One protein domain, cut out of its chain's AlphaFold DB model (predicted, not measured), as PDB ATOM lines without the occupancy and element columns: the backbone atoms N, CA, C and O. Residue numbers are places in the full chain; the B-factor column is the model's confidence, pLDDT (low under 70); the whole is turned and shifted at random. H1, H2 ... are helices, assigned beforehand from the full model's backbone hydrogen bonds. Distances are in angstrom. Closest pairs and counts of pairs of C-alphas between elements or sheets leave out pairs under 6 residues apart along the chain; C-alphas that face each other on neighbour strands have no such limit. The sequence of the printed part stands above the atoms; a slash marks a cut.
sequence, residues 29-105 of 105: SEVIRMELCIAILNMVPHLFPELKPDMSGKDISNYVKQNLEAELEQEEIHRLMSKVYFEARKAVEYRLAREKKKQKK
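AT A GLANCE: This is residues 29 to 105 of the 105 residues of an uncharacterized protein of Candidatus Aenigmarchaeota archaeon (UniProt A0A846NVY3). What is the shape? Long helix H3 makes the length of a rod; H1 crosses it slantwise and short H2 lies near its first half, residues 65 to 71 sticking out at one end. What builds it? The printed part has 77 residues, with helices H1, H2, H3 in that order and no named strand: all helix, loose, radius of gyration of the C-alphas 14.3 A, spans 52 by 24 by 16 A.

IN THESE COORDINATES: Where is H1? H1, residues 29 to 47, runs 26.8 A from C-alpha 29 at (187.532, 257.104, 248.519). And the others? H2 is residues 57 to 66; H3, residues 74 to 102, runs 42.4 A to C-alpha 102 at (166.133, 266.795, 224.888).

HOW THE PARTS SIT: What does H1 touch? H1 touches H3, closest C-alphas Cys 37 and Ala 88 at 5.1 A, at a steep tilt of 46 degrees, the same way. With residues 38 to 42 alone it touches H2, closest C-alphas Asn 42 and Gly 57 at 5.3 A. And H2 and H3? They are near each other, closest C-alphas 8.2 A. Are the backbones complete? Every O i to N i+4 pair is within hydrogen-bond range in H2 and H3; 13 of 15 are in H1.

THE WHOLE: How far does it reach? The C-alphas of Glu 69 and Lys 105, the two farthest apart, are 52.0 A apart. Where is confidence low? pLDDT is under 70 at residues 68 to 70 and 104 to 105; the printed part has no cut, and both links are short.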
ATOM      1  N   SER A  29     187.982 256.757 249.870       93.06
ATOM      2  CA  SER A  29     187.532 257.104 248.519       93.06
ATOM      3  C   SER A  29     186.680 256.019 247.856       93.06
ATOM      4  O   SER A  29     185.866 256.328 246.984       93.06
ATOM      5  N   GLU A  30     186.905 254.752 248.197       93.31
ATOM      6  CA  GLU A  30     186.157 253.612 247.670       93.31
ATOM      7  C   GLU A  30     184.766 253.568 248.274       93.31
ATOM      8  O   GLU A  30     183.796 253.452 247.525       93.31
ATOM      9  N   VAL A  31     184.668 253.783 249.586       93.94
ATOM     10  CA  VAL A  31     183.386 253.855 250.289       93.94
ATOM     11  C   VAL A  31     182.527 254.991 249.732       93.94
ATOM     12  O   VAL A  31     181.409 254.738 249.293       93.94
ATOM     13  N   ILE A  32     183.057 256.219 249.611       94.69
ATOM     14  CA  ILE A  32     182.282 257.333 249.023       94.69
ATOM     15  C   ILE A  32     181.813 257.002 247.600       94.69
ATOM     16  O   ILE A  32     180.664 257.262 247.238       94.69
ATOM     17  N   ARG A  33     182.699 256.451 246.759       94.12
ATOM     18  CA  ARG A  33     182.339 256.090 245.380       94.12
ATOM     19  C   ARG A  33     181.230 255.045 245.351       94.12
ATOM     20  O   ARG A  33     180.327 255.167 244.526       94.12
ATOM     21  N   MET A  34     181.293 254.052 246.233       93.56
ATOM     22  CA  MET A  34     180.271 253.022 246.365       93.56
ATOM     23  C   MET A  34     178.925 253.630 246.772       93.56
ATOM     24  O   MET A  34     177.943 253.408 246.066       93.56
ATOM     25  N   GLU A  35     178.886 254.460 247.816       93.12
ATOM     26  CA  GLU A  35     177.659 255.128 248.277       93.12
ATOM     27  C   GLU A  35     177.009 255.975 247.171       93.12
ATOM     28  O   GLU A  35     175.804 255.898 246.926       93.12
ATOM     29  N   LEU A  36     177.812 256.727 246.408       95.00
ATOM     30  CA  LEU A  36     177.316 257.489 245.258       95.00
ATOM     31  C   LEU A  36     176.750 256.582 244.155       95.00
ATOM     32  O   LEU A  36     175.718 256.905 243.562       95.00
ATOM     33  N   CYS A  37     177.395 255.447 243.875       95.81
ATOM     34  CA  CYS A  37     176.893 254.477 242.900       95.81
ATOM     35  C   CYS A  37     175.567 253.853 243.359       95.81
ATOM     36  O   CYS A  37     174.637 253.741 242.561       95.81
ATOM     37  N   ILE A  38     175.442 253.512 244.645       93.94
ATOM     38  CA  ILE A  38     174.198 253.007 245.239       93.94
ATOM     39  C   ILE A  38     173.090 254.061 245.134       93.94
ATOM     40  O   ILE A  38     171.972 253.745 244.720       93.94
ATOM     41  N   ALA A  39     173.384 255.328 245.439       94.31
ATOM     42  CA  ALA A  39     172.422 256.419 245.295       94.31
ATOM     43  C   ALA A  39     171.933 256.558 243.841       94.31
ATOM     44  O   ALA A  39     170.730 256.653 243.592       94.31
ATOM     45  N   ILE A  40     172.845 256.485 242.864       95.00
ATOM     46  CA  ILE A  40     172.509 256.490 241.432       95.00
ATOM     47  C   ILE A  40     171.586 255.318 241.072       95.00
ATOM     48  O   ILE A  40     170.589 255.527 240.376       95.00
ATOM     49  N   LEU A  41     171.887 254.107 241.549       94.06
ATOM     50  CA  LEU A  41     171.094 252.903 241.273       94.06
ATOM     51  C   LEU A  41     169.703 252.916 241.896       94.06
ATOM     52  O   LEU A  41     168.805 252.248 241.391       94.06
ATOM     53  N   ASN A  42     169.502 253.685 242.960       91.31
ATOM     54  CA  ASN A  42     168.173 253.902 243.517       91.31
ATOM     55  C   ASN A  42     167.422 255.011 242.769       91.31
ATOM     56  O   ASN A  42     166.252 254.855 242.428       91.31
ATOM     57  N   MET A  43     168.090 256.130 242.480       94.00
ATOM     58  CA  MET A  43     167.435 257.314 241.924       94.00
ATOM     59  C   MET A  43     167.140 257.205 240.428       94.00
ATOM     60  O   MET A  43     166.056 257.579 239.985       94.00
ATOM     61  N   VAL A  44     168.096 256.749 239.614       93.06
ATOM     62  CA  VAL A  44     167.956 256.810 238.151       93.06
ATOM     63  C   VAL A  44     166.874 255.854 237.643       93.06
ATOM     64  O   VAL A  44     166.013 256.330 236.907       93.06
ATOM     65  N   PRO A  45     166.819 254.569 238.037       90.75
ATOM     66  CA  PRO A  45     165.722 253.689 237.629       90.75
ATOM     67  C   PRO A  45     164.352 254.168 238.125       90.75
ATOM     68  O   PRO A  45     163.350 253.961 237.451       90.75
ATOM     69  N   HIS A  46     164.292 254.862 239.266       90.62
ATOM     70  CA  HIS A  46     163.046 255.462 239.742       90.62
ATOM     71  C   HIS A  46     162.563 256.605 238.830       90.62
ATOM     72  O   HIS A  46     161.372 256.722 238.557       90.62
ATOM     73  N   LEU A  47     163.487 257.426 238.319       91.38
ATOM     74  CA  LEU A  47     163.183 258.500 237.365       91.38
ATOM     75  C   LEU A  47     162.950 257.994 235.933       91.38
ATOM     76  O   LEU A  47     162.273 258.661 235.152       91.38
ATOM     77  N   PHE A  48     163.527 256.842 235.584       91.44
ATOM     78  CA  PHE A  48     163.444 256.218 234.265       91.44
ATOM     79  C   PHE A  48     163.093 254.728 234.408       91.44
ATOM     80  O   PHE A  48     163.982 253.883 234.284       91.44
ATOM     81  N   PRO A  49     161.818 254.382 234.669       90.19
ATOM     82  CA  PRO A  49     161.397 253.001 234.933       90.19
ATOM     83  C   PRO A  49     161.658 252.015 233.783       90.19
ATOM     84  O   PRO A  49     161.640 250.801 233.980       90.19
ATOM     85  N   GLU A  50     161.892 252.512 232.566       91.38
ATOM     86  CA  GLU A  50     162.303 251.697 231.423       91.38
ATOM     87  C   GLU A  50     163.743 251.169 231.533       91.38
ATOM     88  O   GLU A  50     164.094 250.199 230.859       91.38
ATOM     89  N   LEU A  51     164.577 251.794 232.371       89.44
ATOM     90  CA  LEU A  51     165.909 251.307 232.698       89.44
ATOM     91  C   LEU A  51     165.776 250.178 233.726       89.44
ATOM     92  O   LEU A  51     165.424 250.410 234.880       89.44
ATOM     93  N   LYS A  52     166.100 248.955 233.308       88.31
ATOM     94  CA  LYS A  52     166.106 247.767 234.168       88.31
ATOM     95  C   LYS A  52     167.556 247.378 234.470       88.31
ATOM     96  O   LYS A  52     168.158 246.719 233.626       88.31
ATOM     97  N   PRO A  53     168.143 247.838 235.589       89.38
ATOM     98  CA  PRO A  53     169.492 247.429 235.961       89.38
ATOM     99  C   PRO A  53     169.517 245.943 236.338       89.38
ATOM    100  O   PRO A  53     168.538 245.420 236.873       89.38
ATOM    101  N   ASP A  54     170.656 245.288 236.112       90.56
ATOM    102  CA  ASP A  54     170.861 243.874 236.474       90.56
ATOM    103  C   ASP A  54     170.980 243.687 238.000       90.56
ATOM    104  O   ASP A  54     170.918 242.573 238.523       90.56
ATOM    105  N   MET A  55     171.190 244.789 238.723       88.62
ATOM    106  CA  MET A  55     171.211 244.863 240.176       88.62
ATOM    107  C   MET A  55     170.582 246.179 240.625       88.62
ATOM    108  O   MET A  55     171.043 247.264 240.268       88.62
ATOM    109  N   SER A  56     169.522 246.080 241.418       87.62
ATOM    110  CA  SER A  56     168.843 247.220 242.026       87.62
ATOM    111  C   SER A  56     169.402 247.534 243.414       87.62
ATOM    112  O   SER A  56     170.042 246.696 244.052       87.62
ATOM    113  N   GLY A  57     169.088 248.721 243.941       84.19
ATOM    114  CA  GLY A  57     169.395 249.048 245.337       84.19
ATOM    115  C   GLY A  57     168.784 248.062 246.338       84.19
ATOM    116  O   GLY A  57     169.397 247.766 247.357       84.19
ATOM    117  N   LYS A  58     167.625 247.467 246.020       86.50
ATOM    118  CA  LYS A  58     167.002 246.431 246.856       86.50
ATOM    119  C   LYS A  58     167.831 245.146 246.892       86.50
ATOM    120  O   LYS A  58     167.942 244.534 247.950       86.50
ATOM    121  N   ASP A  59     168.418 244.754 245.764       89.62
ATOM    122  CA  ASP A  59     169.271 243.563 245.688       89.62
ATOM    123  C   ASP A  59     170.547 243.753 246.510       89.62
ATOM    124  O   ASP A  59     170.954 242.843 247.227       89.62
ATOM    125  N   ILE A  60     171.118 244.962 246.478       88.56
ATOM    126  CA  ILE A  60     172.270 245.343 247.305       88.56
ATOM    127  C   ILE A  60     171.898 245.277 248.789       88.56
ATOM    128  O   ILE A  60     172.592 244.623 249.560       88.56
ATOM    129  N   SER A  61     170.774 245.876 249.196       85.62
ATOM    130  CA  SER A  61     170.319 245.821 250.591       85.62
ATOM    131  C   SER A  61     170.062 244.393 251.066       85.62
ATOM    132  O   SER A  61     170.394 244.054 252.199       85.62
ATOM    133  N   ASN A  62     169.489 243.540 250.213       88.62
ATOM    134  CA  ASN A  62     169.288 242.129 250.532       88.62
ATOM    135  C   ASN A  62     170.621 241.394 250.686       88.62
ATOM    136  O   ASN A  62     170.771 240.637 251.639       88.62
ATOM    137  N   TYR A  63     171.581 241.649 249.795       85.44
ATOM    138  CA  TYR A  63     172.921 241.076 249.879       85.44
ATOM    139  C   TYR A  63     173.620 241.496 251.176       85.44
ATOM    140  O   TYR A  63     174.087 240.646 251.924       85.44
ATOM    141  N   VAL A  64     173.614 242.789 251.507       83.50
ATOM    142  CA  VAL A  64     174.202 243.288 252.761       83.50
ATOM    143  C   VAL A  64     173.480 242.705 253.975       83.50
ATOM    144  O   VAL A  64     174.128 242.289 254.923       83.50
ATOM    145  N   LYS A  65     172.144 242.606 253.950       84.19
ATOM    146  CA  LYS A  65     171.358 242.025 255.049       84.19
ATOM    147  C   LYS A  65     171.640 240.542 255.273       84.19
ATOM    148  O   LYS A  65     171.691 240.109 256.418       84.19
ATOM    149  N   GLN A  66     171.802 239.769 254.206       84.25
ATOM    150  CA  GLN A  66     172.125 238.342 254.296       84.25
ATOM    151  C   GLN A  66     173.536 238.103 254.833       84.25
ATOM    152  O   GLN A  66     173.778 237.077 255.455       84.25
ATOM    153  N   ASN A  67     174.429 239.070 254.638       78.31
ATOM    154  CA  ASN A  67     175.826 238.987 255.039       78.31
ATOM    155  C   ASN A  67     176.180 239.999 256.142       78.31
ATOM    156  O   ASN A  67     177.328 240.394 256.289       78.31
ATOM    157  N   LEU A  68     175.187 240.465 256.904       68.56
ATOM    158  CA  LEU A  68     175.395 241.417 258.000       68.56
ATOM    159  C   LEU A  68     176.010 240.723 259.224       68.56
ATOM    160  O   LEU A  68     176.762 241.349 259.970       68.56
ATOM    161  N   GLU A  69     175.688 239.437 259.394       62.72
ATOM    162  CA  GLU A  69     176.218 238.549 260.438       62.72
ATOM    163  C   GLU A  69     177.382 237.677 259.945       62.72
ATOM    164  O   GLU A  69     178.143 237.164 260.759       62.72
ATOM    165  N   ALA A  70     177.535 237.520 258.627       66.88
ATOM    166  CA  ALA A  70     178.682 236.845 258.034       66.88
ATOM    167  C   ALA A  70     179.818 237.859 257.848       66.88
ATOM    168  O   ALA A  70     179.608 238.936 257.293       66.88
ATOM    169  N   GLU A  71     181.024 237.533 258.306       71.06
ATOM    170  CA  GLU A  71     182.215 238.289 257.919       71.06
ATOM    171  C   GLU A  71     182.439 238.064 256.421       71.06
ATOM    172  O   GLU A  71     182.916 237.010 256.010       71.06
ATOM    173  N   LEU A  72     181.993 239.019 255.597       76.19
ATOM    174  CA  LEU A  72     182.246 238.989 254.159       76.19
ATOM    175  C   LEU A  72     183.749 238.990 253.918       76.19
ATOM    176  O   LEU A  72     184.460 239.860 254.425       76.19
ATOM    177  N   GLU A  73     184.202 238.074 253.072       82.88
ATOM    178  CA  GLU A  73     185.583 238.080 252.617       82.88
ATOM    179  C   GLU A  73     185.835 239.343 251.778       82.88
ATOM    180  O   GLU A  73     184.987 239.779 250.988       82.88
ATOM    181  N   GLN A  74     187.027 239.933 251.908       79.56
ATOM    182  CA  GLN A  74     187.404 241.177 251.217       79.56
ATOM    183  C   GLN A  74     187.164 241.093 249.697       79.56
ATOM    184  O   GLN A  74     186.697 242.041 249.059       79.56
ATOM    185  N   GLU A  75     187.425 239.927 249.102       85.62
ATOM    186  CA  GLU A  75     187.197 239.684 247.678       85.62
ATOM    187  C   GLU A  75     185.716 239.829 247.281       85.62
ATOM    188  O   GLU A  75     185.400 240.377 246.218       85.62
ATOM    189  N   GLU A  76     184.790 239.373 248.122       87.31
ATOM    190  CA  GLU A  76     183.351 239.445 247.856       87.31
ATOM    191  C   GLU A  76     182.862 240.892 247.852       87.31
ATOM    192  O   GLU A  76     182.091 241.293 246.972       87.31
ATOM    193  N   ILE A  77     183.388 241.701 248.772       87.62
ATOM    194  CA  ILE A  77     183.103 243.132 248.867       87.62
ATOM    195  C   ILE A  77     183.562 243.841 247.597       87.62
ATOM    196  O   ILE A  77     182.776 244.548 246.963       87.62
ATOM    197  N   HIS A  78     184.795 243.604 247.147       88.50
ATOM    198  CA  HIS A  78     185.296 244.217 245.916       88.50
ATOM    199  C   HIS A  78     184.529 243.762 244.664       88.50
ATOM    200  O   HIS A  78     184.295 244.567 243.750       88.50
ATOM    201  N   ARG A  79     184.085 242.499 244.608       90.75
ATOM    202  CA  ARG A  79     183.216 242.003 243.525       90.75
ATOM    203  C   ARG A  79     181.863 242.713 243.531       90.75
ATOM    204  O   ARG A  79     181.413 243.159 242.470       90.75
ATOM    205  N   LEU A  80     181.238 242.872 244.701       90.31
ATOM    206  CA  LEU A  80     179.997 243.633 244.849       90.31
ATOM    207  C   LEU A  80     180.194 245.082 244.398       90.31
ATOM    208  O   LEU A  80     179.458 245.552 243.532       90.31
ATOM    209  N   MET A  81     181.216 245.764 244.918       91.75
ATOM    210  CA  MET A  81     181.547 247.144 244.555       91.75
ATOM    211  C   MET A  81     181.717 247.316 243.046       91.75
ATOM    212  O   MET A  81     181.196 248.268 242.465       91.75
ATOM    213  N   SER A  82     182.402 246.375 242.395       92.88
ATOM    214  CA  SER A  82     182.593 246.386 240.943       92.88
ATOM    215  C   SER A  82     181.258 246.285 240.208       92.88
ATOM    216  O   SER A  82     180.986 247.081 239.308       92.88
ATOM    217  N   LYS A  83     180.386 245.353 240.612       93.69
ATOM    218  CA  LYS A  83     179.057 245.184 240.010       93.69
ATOM    219  C   LYS A  83     178.189 246.432 240.193       93.69
ATOM    220  O   LYS A  83     177.613 246.921 239.222       93.69
ATOM    221  N   VAL A  84     178.167 246.988 241.403       94.56
ATOM    222  CA  VAL A  84     177.471 248.241 241.730       94.56
ATOM    223  C   VAL A  84     177.972 249.390 240.852       94.56
ATOM    224  O   VAL A  84     177.172 250.120 240.268       94.56
ATOM    225  N   TYR A  85     179.290 249.523 240.698       95.19
ATOM    226  CA  TYR A  85     179.892 250.539 239.839       95.19
ATOM    227  C   TYR A  85     179.466 250.393 238.370       95.19
ATOM    228  O   TYR A  85     179.080 251.381 237.739       95.19
ATOM    229  N   PHE A  86     179.505 249.176 237.816       95.75
ATOM    230  CA  PHE A  86     179.117 248.938 236.423       95.75
ATOM    231  C   PHE A  86     177.652 249.287 236.162       95.75
ATOM    232  O   PHE A  86     177.355 249.978 235.185       95.75
ATOM    233  N   GLU A  87     176.741 248.871 237.041       94.56
ATOM    234  CA  GLU A  87     175.322 249.190 236.890       94.56
ATOM    235  C   GLU A  87     175.061 250.694 237.049       94.56
ATOM    236  O   GLU A  87     174.336 251.294 236.249       94.56
ATOM    237  N   ALA A  88     175.700 251.343 238.029       96.00
ATOM    238  CA  ALA A  88     175.566 252.784 238.221       96.00
ATOM    239  C   ALA A  88     176.047 253.553 236.984       96.00
ATOM    240  O   ALA A  88     175.390 254.496 236.537       96.00
ATOM    241  N   ARG A  89     177.151 253.116 236.367       96.12
ATOM    242  CA  ARG A  89     177.657 253.699 235.124       96.12
ATOM    243  C   ARG A  89     176.644 253.584 233.984       96.12
ATOM    244  O   ARG A  89     176.367 254.600 233.345       96.12
ATOM    245  N   LYS A  90     176.058 252.400 233.757       94.94
ATOM    246  CA  LYS A  90     174.997 252.206 232.745       94.94
ATOM    247  C   LYS A  90     173.844 253.192 232.973       94.94
ATOM    248  O   LYS A  90     173.373 253.836 232.035       94.94
ATOM    249  N   ALA A  91     173.428 253.361 234.230       94.88
ATOM    250  CA  ALA A  91     172.354 254.274 234.601       94.88
ATOM    251  C   ALA A  91     172.701 255.750 234.327       94.88
ATOM    252  O   ALA A  91     171.897 256.491 233.752       94.88
ATOM    253  N   VAL A  92     173.916 256.188 234.670       96.31
ATOM    254  CA  VAL A  92     174.388 257.549 234.363       96.31
ATOM    255  C   VAL A  92     174.441 257.787 232.858       96.31
ATOM    256  O   VAL A  92     173.925 258.799 232.382       96.31
ATOM    257  N   GLU A  93     175.035 256.865 232.099       96.00
ATOM    258  CA  GLU A  93     175.142 256.968 230.641       96.00
ATOM    259  C   GLU A  93     173.756 257.088 229.995       96.00
ATOM    260  O   GLU A  93     173.544 257.953 229.137       96.00
ATOM    261  N   TYR A  94     172.786 256.308 230.478       94.94
ATOM    262  CA  TYR A  94     171.394 256.397 230.053       94.94
ATOM    263  C   TYR A  94     170.799 257.796 230.286       94.94
ATOM    264  O   TYR A  94     170.271 258.421 229.357       94.94
ATOM    265  N   ARG A  95     170.918 258.323 231.513       93.81
ATOM    266  CA  ARG A  95     170.400 259.653 231.875       93.81
ATOM    267  C   ARG A  95     171.042 260.755 231.030       93.81
ATOM    268  O   ARG A  95     170.336 261.605 230.489       93.81
ATOM    269  N   LEU A  96     172.365 260.726 230.869       94.88
ATOM    270  CA  LEU A  96     173.093 261.710 230.063       94.88
ATOM    271  C   LEU A  96     172.685 261.655 228.584       94.88
ATOM    272  O   LEU A  96     172.544 262.700 227.944       94.88
ATOM    273  N   ALA A  97     172.459 260.461 228.032       94.12
ATOM    274  CA  ALA A  97     171.979 260.303 226.662       94.12
ATOM    275  C   ALA A  97     170.564 260.878 226.471       94.12
ATOM    276  O   ALA A  97     170.298 261.527 225.456       94.12
ATOM    277  N   ARG A  98     169.659 260.683 227.443       91.00
ATOM    278  CA  ARG A  98     168.306 261.268 227.434       91.00
ATOM    279  C   ARG A  98     168.342 262.798 227.463       91.00
ATOM    280  O   ARG A  98     167.665 263.423 226.648       91.00
ATOM    281  N   GLU A  99     169.153 263.395 228.332       90.38
ATOM    282  CA  GLU A  99     169.283 264.856 228.432       90.38
ATOM    283  C   GLU A  99     169.863 265.473 227.150       90.38
ATOM    284  O   GLU A  99     169.317 266.442 226.621       90.38
ATOM    285  N   LYS A 100     170.878 264.840 226.547       91.69
ATOM    286  CA  LYS A 100     171.409 265.263 225.237       91.69
ATOM    287  C   LYS A 100     170.363 265.205 224.120       91.69
ATOM    288  O   LYS A 100     170.393 266.039 223.221       91.69
ATOM    289  N   LYS A 101     169.448 264.226 224.141       88.62
ATOM    290  CA  LYS A 101     168.349 264.142 223.162       88.62
ATOM    291  C   LYS A 101     167.313 265.252 223.357       88.62
ATOM    292  O   LYS A 101     166.772 265.716 222.361       88.62
ATOM    293  N   LYS A 102     167.048 265.678 224.599       84.25
ATOM    294  CA  LYS A 102     166.133 266.795 224.888       84.25
ATOM    295  C   LYS A 102     166.676 268.128 224.376       84.25
ATOM    296  O   LYS A 102     165.929 268.857 223.755       84.25
ATOM    297  N   GLN A 103     167.969 268.404 224.563       77.62
ATOM    298  CA  GLN A 103     168.596 269.667 224.133       77.62
ATOM    299  C   GLN A 103     168.674 269.856 222.606       77.62
ATOM    300  O   GLN A 103     168.966 270.952 222.144       77.62
ATOM    301  N   LYS A 104     168.471 268.790 221.820       68.50
ATOM    302  CA  LYS A 104     168.468 268.838 220.347       68.50
ATOM    303  C   LYS A 104     167.073 269.040 219.738       68.50
ATOM    304  O   LYS A 104     166.985 269.127 218.516       68.50
ATOM    305  N   LYS A 105     166.016 269.018 220.551       55.88
ATOM    306  CA  LYS A 105     164.639 269.316 220.140       55.88
ATOM    307  C   LYS A 105     164.293 270.744 220.524       55.88
ATOM    308  O   LYS A 105     163.518 271.344 219.757       55.88
TER     309      LYS A 105